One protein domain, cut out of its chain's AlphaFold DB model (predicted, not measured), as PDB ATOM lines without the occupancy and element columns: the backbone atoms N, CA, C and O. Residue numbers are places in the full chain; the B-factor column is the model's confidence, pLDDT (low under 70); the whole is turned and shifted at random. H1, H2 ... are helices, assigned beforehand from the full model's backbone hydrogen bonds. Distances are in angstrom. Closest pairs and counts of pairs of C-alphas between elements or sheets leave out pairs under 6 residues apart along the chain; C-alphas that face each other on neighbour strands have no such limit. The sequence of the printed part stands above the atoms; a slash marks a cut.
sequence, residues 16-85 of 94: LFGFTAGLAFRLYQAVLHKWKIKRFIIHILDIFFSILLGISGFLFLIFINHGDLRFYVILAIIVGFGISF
ATOM      1  N   LEU A  16      -6.641 -44.441  36.886       96.81
ATOM      2  CA  LEU A  16      -6.979 -43.026  37.027       96.81
ATOM      3  C   LEU A  16      -6.271 -42.400  38.236       96.81
ATOM      4  O   LEU A  16      -5.739 -41.300  38.117       96.81
ATOM      5  N   PHE A  17      -6.200 -43.110  39.364       97.25
ATOM      6  CA  PHE A  17      -5.447 -42.684  40.542       97.25
ATOM      7  C   PHE A  17      -3.957 -42.516  40.232       97.25
ATOM      8  O   PHE A  17      -3.366 -41.499  40.577       97.25
ATOM      9  N   GLY A  18      -3.336 -43.474  39.538       96.75
ATOM     10  CA  GLY A  18      -1.945 -43.344  39.105       96.75
ATOM     11  C   GLY A  18      -1.729 -42.134  38.197       96.75
ATOM     12  O   GLY A  18      -0.762 -41.387  38.358       96.75
ATOM     13  N   PHE A  19      -2.659 -41.897  37.272       97.00
ATOM     14  CA  PHE A  19      -2.623 -40.734  36.393       97.00
ATOM     15  C   PHE A  19      -2.696 -39.417  37.173       97.00
ATOM     16  O   PHE A  19      -1.833 -38.554  36.999       97.00
ATOM     17  N   THR A  20      -3.668 -39.269  38.076       96.56
ATOM     18  CA  THR A  20      -3.811 -38.063  38.904       96.56
ATOM     19  C   THR A  20      -2.641 -37.891  39.868       96.56
ATOM     20  O   THR A  20      -2.170 -36.769  40.045       96.56
ATOM     21  N   ALA A  21      -2.099 -38.980  40.417       96.50
ATOM     22  CA  ALA A  21      -0.891 -38.979  41.235       96.50
ATOM     23  C   ALA A  21       0.312 -38.396  40.484       96.50
ATOM     24  O   ALA A  21       1.044 -37.567  41.024       96.50
ATOM     25  N   GLY A  22       0.504 -38.783  39.221       95.31
ATOM     26  CA  GLY A  22       1.597 -38.263  38.400       95.31
ATOM     27  C   GLY A  22       1.418 -36.803  37.974       95.31
ATOM     28  O   GLY A  22       2.405 -36.066  37.867       95.31
ATOM     29  N   LEU A  23       0.175 -36.340  37.805       95.25
ATOM     30  CA  LEU A  23      -0.123 -34.909  37.660       95.25
ATOM     31  C   LEU A  23       0.200 -34.142  38.950       95.25
ATOM     32  O   LEU A  23       0.922 -33.144  38.914       95.25
ATOM     33  N   ALA A  24      -0.290 -34.634  40.090       95.44
ATOM     34  CA  ALA A  24      -0.087 -34.025  41.400       95.44
ATOM     35  C   ALA A  24       1.400 -33.929  41.757       95.44
ATOM     36  O   ALA A  24       1.854 -32.874  42.193       95.44
ATOM     37  N   PHE A  25       2.174 -34.986  41.493       94.81
ATOM     38  CA  PHE A  25       3.620 -35.006  41.709       94.81
ATOM     39  C   PHE A  25       4.336 -33.906  40.925       94.81
ATOM     40  O   PHE A  25       5.232 -33.242  41.445       94.81
ATOM     41  N   ARG A  26       3.918 -33.650  39.683       92.12
ATOM     42  CA  ARG A  26       4.515 -32.578  38.885       92.12
ATOM     43  C   ARG A  26       4.125 -31.189  39.341       92.12
ATOM     44  O   ARG A  26       4.993 -30.324  39.383       92.12
ATOM     45  N   LEU A  27       2.862 -30.971  39.699       93.19
ATOM     46  CA  LEU A  27       2.438 -29.700  40.292       93.19
ATOM     47  C   LEU A  27       3.222 -29.422  41.575       93.19
ATOM     48  O   LEU A  27       3.754 -28.330  41.750       93.19
ATOM     49  N   TYR A  28       3.364 -30.440  42.420       94.50
ATOM     50  CA  TYR A  28       4.179 -30.396  43.622       94.50
ATOM     51  C   TYR A  28       5.633 -29.992  43.316       94.50
ATOM     52  O   TYR A  28       6.117 -29.000  43.863       94.50
ATOM     53  N   GLN A  29       6.308 -30.664  42.376       92.06
ATOM     54  CA  GLN A  29       7.679 -30.305  41.995       92.06
ATOM     55  C   GLN A  29       7.788 -28.899  41.388       92.06
ATOM     56  O   GLN A  29       8.720 -28.158  41.706       92.06
ATOM     57  N   ALA A  30       6.836 -28.502  40.540       91.38
ATOM     58  CA  ALA A  30       6.811 -27.178  39.924       91.38
ATOM     59  C   ALA A  30       6.665 -26.067  40.976       91.38
ATOM     60  O   ALA A  30       7.351 -25.045  40.894       91.38
ATOM     61  N   VAL A  31       5.824 -26.280  41.994       93.50
ATOM     62  CA  VAL A  31       5.668 -25.359  43.128       93.50
ATOM     63  C   VAL A  31       6.973 -25.254  43.916       93.50
ATOM     64  O   VAL A  31       7.448 -24.140  44.140       93.50
ATOM     65  N   LEU A  32       7.599 -26.382  44.267       92.81
ATOM     66  CA  LEU A  32       8.870 -26.384  45.001       92.81
ATOM     67  C   LEU A  32       9.988 -25.655  44.256       92.81
ATOM     68  O   LEU A  32      10.733 -24.879  44.862       92.81
ATOM     69  N   HIS A  33      10.085 -25.872  42.944       89.44
ATOM     70  CA  HIS A  33      11.080 -25.213  42.109       89.44
ATOM     71  C   HIS A  33      10.819 -23.706  42.002       89.44
ATOM     72  O   HIS A  33      11.727 -22.902  42.224       89.44
ATOM     73  N   LYS A  34       9.566 -23.305  41.742       92.12
ATOM     74  CA  LYS A  34       9.171 -21.892  41.638       92.12
ATOM     75  C   LYS A  34       9.427 -21.123  42.938       92.12
ATOM     76  O   LYS A  34       9.821 -19.961  42.891       92.12
ATOM     77  N   TRP A  35       9.234 -21.769  44.085       91.75
ATOM     78  CA  TRP A  35       9.418 -21.166  45.409       91.75
ATOM     79  C   TRP A  35      10.871 -21.221  45.907       91.75
ATOM     80  O   TRP A  35      11.152 -20.750  47.006       91.75
ATOM     81  N   LYS A  36      11.805 -21.765  45.107       89.38
ATOM     82  CA  LYS A  36      13.241 -21.871  45.429       89.38
ATOM     83  C   LYS A  36      13.495 -22.480  46.817       89.38
ATOM     84  O   LYS A  36      14.355 -22.016  47.568       89.38
ATOM     85  N   ILE A  37      12.729 -23.515  47.167       90.88
ATOM     86  CA  ILE A  37      12.826 -24.182  48.468       90.88
ATOM     87  C   ILE A  37      14.230 -24.783  48.648       90.88
ATOM     88  O   ILE A  37      14.819 -25.331  47.716       90.88
ATOM     89  N   LYS A  38      14.791 -24.685  49.861       92.12
ATOM     90  CA  LYS A  38      16.114 -25.249  50.175       92.12
ATOM     91  C   LYS A  38      16.118 -26.767  49.970       92.12
ATOM     92  O   LYS A  38      15.202 -27.455  50.411       92.12
ATOM     93  N   ARG A  39      17.210 -27.299  49.414       89.81
ATOM     94  CA  ARG A  39      17.371 -28.729  49.080       89.81
ATOM     95  C   ARG A  39      17.059 -29.689  50.236       89.81
ATOM     96  O   ARG A  39      16.409 -30.700  50.020       89.81
ATOM     97  N   PHE A  40      17.461 -29.355  51.464       92.44
ATOM     98  CA  PHE A  40      17.155 -30.176  52.643       92.44
ATOM     99  C   PHE A  40      15.646 -30.279  52.926       92.44
ATOM    100  O   PHE A  40      15.145 -31.353  53.238       92.44
ATOM    101  N   ILE A  41      14.910 -29.176  52.758       92.94
ATOM    102  CA  ILE A  41      13.456 -29.133  52.969       92.94
ATOM    103  C   ILE A  41      12.733 -29.923  51.875       92.94
ATOM    104  O   ILE A  41      11.756 -30.601  52.177       92.94
ATOM    105  N   ILE A  42      13.233 -29.886  50.633       93.69
ATOM    106  CA  ILE A  42      12.685 -30.679  49.520       93.69
ATOM    107  C   ILE A  42      12.682 -32.169  49.878       93.69
ATOM    108  O   ILE A  42      11.645 -32.803  49.759       93.69
ATOM    109  N   HIS A  43      13.781 -32.705  50.422       93.38
ATOM    110  CA  HIS A  43      13.840 -34.116  50.818       93.38
ATOM    111  C   HIS A  43      12.797 -34.494  51.881       93.38
ATOM    112  O   HIS A  43      12.182 -35.554  51.793       93.38
ATOM    113  N   ILE A  44      12.563 -33.624  52.868       96.00
ATOM    114  CA  ILE A  44      11.528 -33.848  53.888       96.00
ATOM    115  C   ILE A  44      10.138 -33.831  53.248       96.00
ATOM    116  O   ILE A  44       9.311 -34.704  53.516       96.00
ATOM    117  N   LEU A  45       9.881 -32.852  52.381       94.81
ATOM    118  CA  LEU A  45       8.610 -32.741  51.681       94.81
ATOM    119  C   LEU A  45       8.389 -33.908  50.708       94.81
ATOM    120  O   LEU A  45       7.240 -34.290  50.525       94.81
ATOM    121  N   ASP A  46       9.433 -34.470  50.094       94.81
ATOM    122  CA  ASP A  46       9.334 -35.622  49.183       94.81
ATOM    123  C   ASP A  46       8.893 -36.874  49.955       94.81
ATOM    124  O   ASP A  46       8.017 -37.628  49.518       94.81
ATOM    125  N   ILE A  47       9.450 -37.074  51.155       96.12
ATOM    126  CA  ILE A  47       9.037 -38.154  52.058       96.12
ATOM    127  C   ILE A  47       7.580 -37.949  52.478       96.12
ATOM    128  O   ILE A  47       6.775 -38.872  52.384       96.12
ATOM    129  N   PHE A  48       7.207 -36.732  52.877       96.50
ATOM    130  CA  PHE A  48       5.831 -36.439  53.274       96.50
ATOM    131  C   PHE A  48       4.841 -36.647  52.121       96.50
ATOM    132  O   PHE A  48       3.792 -37.263  52.306       96.50
ATOM    133  N   PHE A  49       5.195 -36.193  50.916       95.56
ATOM    134  CA  PHE A  49       4.390 -36.379  49.714       95.56
ATOM    135  C   PHE A  49       4.206 -37.863  49.386       95.56
ATOM    136  O   PHE A  49       3.087 -38.294  49.113       95.56
ATOM    137  N   SER A  50       5.274 -38.662  49.448       95.19
ATOM    138  CA  SER A  50       5.193 -40.095  49.144       95.19
ATOM    139  C   SER A  50       4.358 -40.869  50.172       95.19
ATOM    140  O   SER A  50       3.543 -41.700  49.775       95.19
ATOM    141  N   ILE A  51       4.469 -40.545  51.467       97.12
ATOM    142  CA  ILE A  51       3.604 -41.105  52.518       97.12
ATOM    143  C   ILE A  51       2.141 -40.733  52.265       97.12
ATOM    144  O   ILE A  51       1.275 -41.606  52.274       97.12
ATOM    145  N   LEU A  52       1.857 -39.454  52.002       96.88
ATOM    146  CA  LEU A  52       0.498 -38.974  51.753       96.88
ATOM    147  C   LEU A  52      -0.117 -39.648  50.522       96.88
ATOM    148  O   LEU A  52      -1.274 -40.066  50.560       96.88
ATOM    149  N   LEU A  53       0.667 -39.814  49.456       95.88
ATOM    150  CA  LEU A  53       0.231 -40.501  48.248       95.88
ATOM    151  C   LEU A  53      -0.025 -41.994  48.496       95.88
ATOM    152  O   LEU A  53      -1.033 -42.523  48.032       95.88
ATOM    153  N   GLY A  54       0.849 -42.660  49.255       94.81
ATOM    154  CA  GLY A  54       0.683 -44.062  49.640       94.81
ATOM    155  C   GLY A  54      -0.576 -44.286  50.479       94.81
ATOM    156  O   GLY A  54      -1.376 -45.167  50.165       94.81
ATOM    157  N   ILE A  55      -0.802 -43.441  51.491       96.94
ATOM    158  CA  ILE A  55      -2.014 -43.475  52.320       96.94
ATOM    159  C   ILE A  55      -3.252 -43.213  51.462       96.94
ATOM    160  O   ILE A  55      -4.219 -43.965  51.540       96.94
ATOM    161  N   SER A  56      -3.223 -42.183  50.612       96.38
ATOM    162  CA  SER A  56      -4.339 -41.852  49.726       96.38
ATOM    163  C   SER A  56      -4.682 -43.010  48.786       96.38
ATOM    164  O   SER A  56      -5.847 -43.392  48.695       96.38
ATOM    165  N   GLY A  57      -3.679 -43.624  48.151       95.00
ATOM    166  CA  GLY A  57      -3.881 -44.759  47.251       95.00
ATOM    167  C   GLY A  57      -4.420 -45.990  47.970       95.00
ATOM    168  O   GLY A  57      -5.301 -46.674  47.451       95.00
ATOM    169  N   PHE A  58      -3.949 -46.250  49.190       94.38
ATOM    170  CA  PHE A  58      -4.440 -47.361  49.997       94.38
ATOM    171  C   PHE A  58      -5.880 -47.141  50.484       94.38
ATOM    172  O   PHE A  58      -6.712 -48.036  50.356       94.38
ATOM    173  N   LEU A  59      -6.215 -45.941  50.967       95.62
ATOM    174  CA  LEU A  59      -7.589 -45.586  51.343       95.62
ATOM    175  C   LEU A  59      -8.541 -45.669  50.145       95.62
ATOM    176  O   LEU A  59      -9.654 -46.175  50.267       95.62
ATOM    177  N   PHE A  60      -8.089 -45.222  48.974       94.75
ATOM    178  CA  PHE A  60      -8.855 -45.327  47.739       94.75
ATOM    179  C   PHE A  60      -9.093 -46.792  47.342       94.75
ATOM    180  O   PHE A  60     -10.204 -47.164  46.964       94.75
ATOM    181  N   LEU A  61      -8.087 -47.655  47.516       93.31
ATOM    182  CA  LEU A  61      -8.220 -49.096  47.301       93.31
ATOM    183  C   LEU A  61      -9.203 -49.748  48.285       93.31
ATOM    184  O   LEU A  61     -10.004 -50.587  47.869       93.31
ATOM    185  N   ILE A  62      -9.184 -49.348  49.561       93.31
ATOM    186  CA  ILE A  62     -10.176 -49.781  50.559       93.31
ATOM    187  C   ILE A  62     -11.586 -49.400  50.117       93.31
ATOM    188  O   ILE A  62     -12.495 -50.225  50.168       93.31
ATOM    189  N   PHE A  63     -11.765 -48.172  49.637       92.19
ATOM    190  CA  PHE A  63     -13.066 -47.683  49.205       92.19
ATOM    191  C   PHE A  63     -13.619 -48.437  47.983       92.19
ATOM    192  O   PHE A  63     -14.820 -48.679  47.903       92.19
ATOM    193  N   ILE A  64     -12.761 -48.831  47.035       89.69
ATOM    194  CA  ILE A  64     -13.197 -49.411  45.750       89.69
ATOM    195  C   ILE A  64     -13.229 -50.941  45.746       89.69
ATOM    196  O   ILE A  64     -14.070 -51.531  45.065       89.69
ATOM    197  N   ASN A  65     -12.281 -51.585  46.427       90.00
ATOM    198  CA  ASN A  65     -12.092 -53.038  46.400       90.00
ATOM    199  C   ASN A  65     -11.837 -53.601  47.805       90.00
ATOM    200  O   ASN A  65     -11.129 -54.586  47.965       90.00
ATOM    201  N   HIS A  66     -12.343 -52.939  48.848       88.69
ATOM    202  CA  HIS A  66     -12.220 -53.392  50.240       88.69
ATOM    203  C   HIS A  66     -10.777 -53.643  50.719       88.69
ATOM    204  O   HIS A  66     -10.566 -54.274  51.749       88.69
ATOM    205  N   GLY A  67      -9.777 -53.112  50.007       85.19
ATOM    206  CA  GLY A  67      -8.366 -53.241  50.360       85.19
ATOM    207  C   GLY A  67      -7.676 -54.458  49.747       85.19
ATOM    208  O   GLY A  67      -6.515 -54.698  50.073       85.19
ATOM    209  N   ASP A  68      -8.332 -55.193  48.843       87.75
ATOM    210  CA  ASP A  68      -7.721 -56.319  48.132       87.75
ATOM    211  C   ASP A  68      -6.563 -55.836  47.247       87.75
ATOM    212  O   ASP A  68      -6.736 -55.367  46.114       87.75
ATOM    213  N   LEU A  69      -5.342 -55.981  47.759       87.12
ATOM    214  CA  LEU A  69      -4.140 -55.625  47.026       87.12
ATOM    215  C   LEU A  69      -3.783 -56.739  46.042       87.12
ATOM    216  O   LEU A  69      -3.203 -57.762  46.398       87.12
ATOM    217  N   ARG A  70      -4.130 -56.524  44.773       89.75
ATOM    218  CA  ARG A  70      -3.828 -57.451  43.675       89.75
ATOM    219  C   ARG A  70      -2.759 -56.882  42.753       89.75
ATOM    220  O   ARG A  70      -2.620 -55.671  42.620       89.75
ATOM    221  N   PHE A  71      -2.038 -57.752  42.051       89.50
ATOM    222  CA  PHE A  71      -0.940 -57.332  41.172       89.50
ATOM    223  C   PHE A  71      -1.361 -56.283  40.127       89.50
ATOM    224  O   PHE A  71      -0.665 -55.287  39.924       89.50
ATOM    225  N   TYR A  72      -2.540 -56.450  39.517       89.00
ATOM    226  CA  TYR A  72      -3.043 -55.514  38.509       89.00
ATOM    227  C   TYR A  72      -3.309 -54.107  39.064       89.00
ATOM    228  O   TYR A  72      -3.302 -53.155  38.295       89.00
ATOM    229  N   VAL A  73      -3.532 -53.955  40.375       91.94
ATOM    230  CA  VAL A  73      -3.721 -52.650  41.028       91.94
ATOM    231  C   VAL A  73      -2.431 -51.843  40.968       91.94
ATOM    232  O   VAL A  73      -2.434 -50.689  40.547       91.94
ATOM    233  N   ILE A  74      -1.318 -52.475  41.345       92.62
ATOM    234  CA  ILE A  74       0.009 -51.856  41.316       92.62
ATOM    235  C   ILE A  74       0.385 -51.525  39.869       92.62
ATOM    236  O   ILE A  74       0.819 -50.410  39.579       92.62
ATOM    237  N   LEU A  75       0.138 -52.462  38.947       95.00
ATOM    238  CA  LEU A  75       0.359 -52.248  37.519       95.00
ATOM    239  C   LEU A  75      -0.450 -51.053  36.993       95.00
ATOM    240  O   LEU A  75       0.104 -50.207  36.296       95.00
ATOM    241  N   ALA A  76      -1.731 -50.951  37.356       95.75
ATOM    242  CA  ALA A  76      -2.604 -49.858  36.938       95.75
ATOM    243  C   ALA A  76      -2.072 -48.497  37.402       95.75
ATOM    244  O   ALA A  76      -1.985 -47.575  36.593       95.75
ATOM    245  N   ILE A  77      -1.651 -48.386  38.669       95.88
ATOM    246  CA  ILE A  77      -1.066 -47.152  39.211       95.88
ATOM    247  C   ILE A  77       0.190 -46.760  38.425       95.88
ATOM    248  O   ILE A  77       0.309 -45.613  37.996       95.88
ATOM    249  N   ILE A  78       1.118 -47.701  38.211       95.81
ATOM    250  CA  ILE A  78       2.375 -47.442  37.490       95.81
ATOM    251  C   ILE A  78       2.086 -46.983  36.058       95.81
ATOM    252  O   ILE A  78       2.652 -45.990  35.597       95.81
ATOM    253  N   VAL A  79       1.180 -47.677  35.365       97.19
ATOM    254  CA  VAL A  79       0.784 -47.340  33.994       97.19
ATOM    255  C   VAL A  79       0.127 -45.964  33.943       97.19
ATOM    256  O   VAL A  79       0.542 -45.129  33.143       97.19
ATOM    257  N   GLY A  80      -0.837 -45.680  34.819       96.12
ATOM    258  CA  GLY A  80      -1.491 -44.374  34.907       96.12
ATOM    259  C   GLY A  80      -0.494 -43.242  35.159       96.12
ATOM    260  O   GLY A  80      -0.500 -42.230  34.453       96.12
ATOM    261  N   PHE A  81       0.424 -43.441  36.106       95.69
ATOM    262  CA  PHE A  81       1.484 -42.481  36.408       95.69
ATOM    263  C   PHE A  81       2.379 -42.239  35.185       95.69
ATOM    264  O   PHE A  81       2.648 -41.089  34.830       95.69
ATOM    265  N   GLY A  82       2.778 -43.305  34.485       94.81
ATOM    266  CA  GLY A  82       3.554 -43.234  33.246       94.81
ATOM    267  C   GLY A  82       2.826 -42.505  32.113       94.81
ATOM    268  O   GLY A  82       3.421 -41.658  31.448       94.81
ATOM    269  N   ILE A  83       1.524 -42.753  31.932       95.06
ATOM    270  CA  ILE A  83       0.685 -42.041  30.954       95.06
ATOM    271  C   ILE A  83       0.678 -40.544  31.254       95.06
ATOM    272  O   ILE A  83       0.887 -39.737  30.345       95.06
ATOM    273  N   SER A  84       0.515 -40.169  32.528       94.19
ATOM    274  CA  SER A  84       0.618 -38.766  32.927       94.19
ATOM    275  C   SER A  84       1.965 -38.200  32.473       94.19
ATOM    276  O   SER A  84       2.013 -37.111  31.892       94.19
ATOM    277  N   PHE A  85       3.071 -38.938  32.691       90.50
ATOM    278  CA  PHE A  85       4.437 -38.549  32.321       90.50
ATOM    279  C   PHE A  85       4.560 -38.206  30.847       90.50
ATOM    280  O   PHE A  85       5.010 -37.103  30.518       90.50
TER     281      PHE A  85
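AT A GLANCE: This is residues 16 to 85 of the 94 residues of an uncharacterized protein of Halanaerobiaceae bacterium (UniProt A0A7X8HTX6). Two long helices, H1 and H2, run side by side in opposite ways, joined by a turn at one end of the long axis; beyond the far end of H2 a second turn folds back into a shorter helix, H3, which packs slantwise on residues 16 to 23 of H1. H1 and H2 are loosely set, with few close approaches between them, and residues 34 to 40 stick out at the turn. The printed part has 70 residues with three named helices in the order H1, H2, H3, and no named strand; the class is all helix. It is only just loose, close to compact, with a radius of gyration of the C-alphas of 13.7 A, and elongated, spanning 40 by 22 by 16 A.

IN THESE COORDINATES: H1 is residues 16 to 34, 27.0 A from first to last C-alpha, beginning at C-alpha 16 (-6.979, -43.026, 37.027). H2, the longest helix, is residues 39 to 65, 38.3 A long. H3 is residues 71 to 85, 21.4 A long, ending at C-alpha 85 (4.437, -38.549, 32.321).

HOW THE PARTS SIT: H1 and H2 form a helical hairpin and only just touch, with 3 pairs of C-alphas within 8 A; the closest C-alphas, of Phe 17 and Gly 57, are 7.2 A apart. They run opposite ways at a shallow tilt of 17 degrees. H1 touches H3 with residues 16 to 23 alone, and their closest C-alphas, of Gly 18 and Ile 77, are 3.9 A apart. These two run the same way at a steep tilt of 43 degrees. H2 and H3 are only just apart, at 8.5 A. In H1, H2 and H3 every O i to N i+4 pair is within hydrogen-bond range.

THE WHOLE: The two C-alphas farthest apart, of Lys 36 and His 66, are 40.8 A apart. The printed part has no cut, and both links are tight. The mean pLDDT of the printed part is 93.6, and no printed residue is under 70.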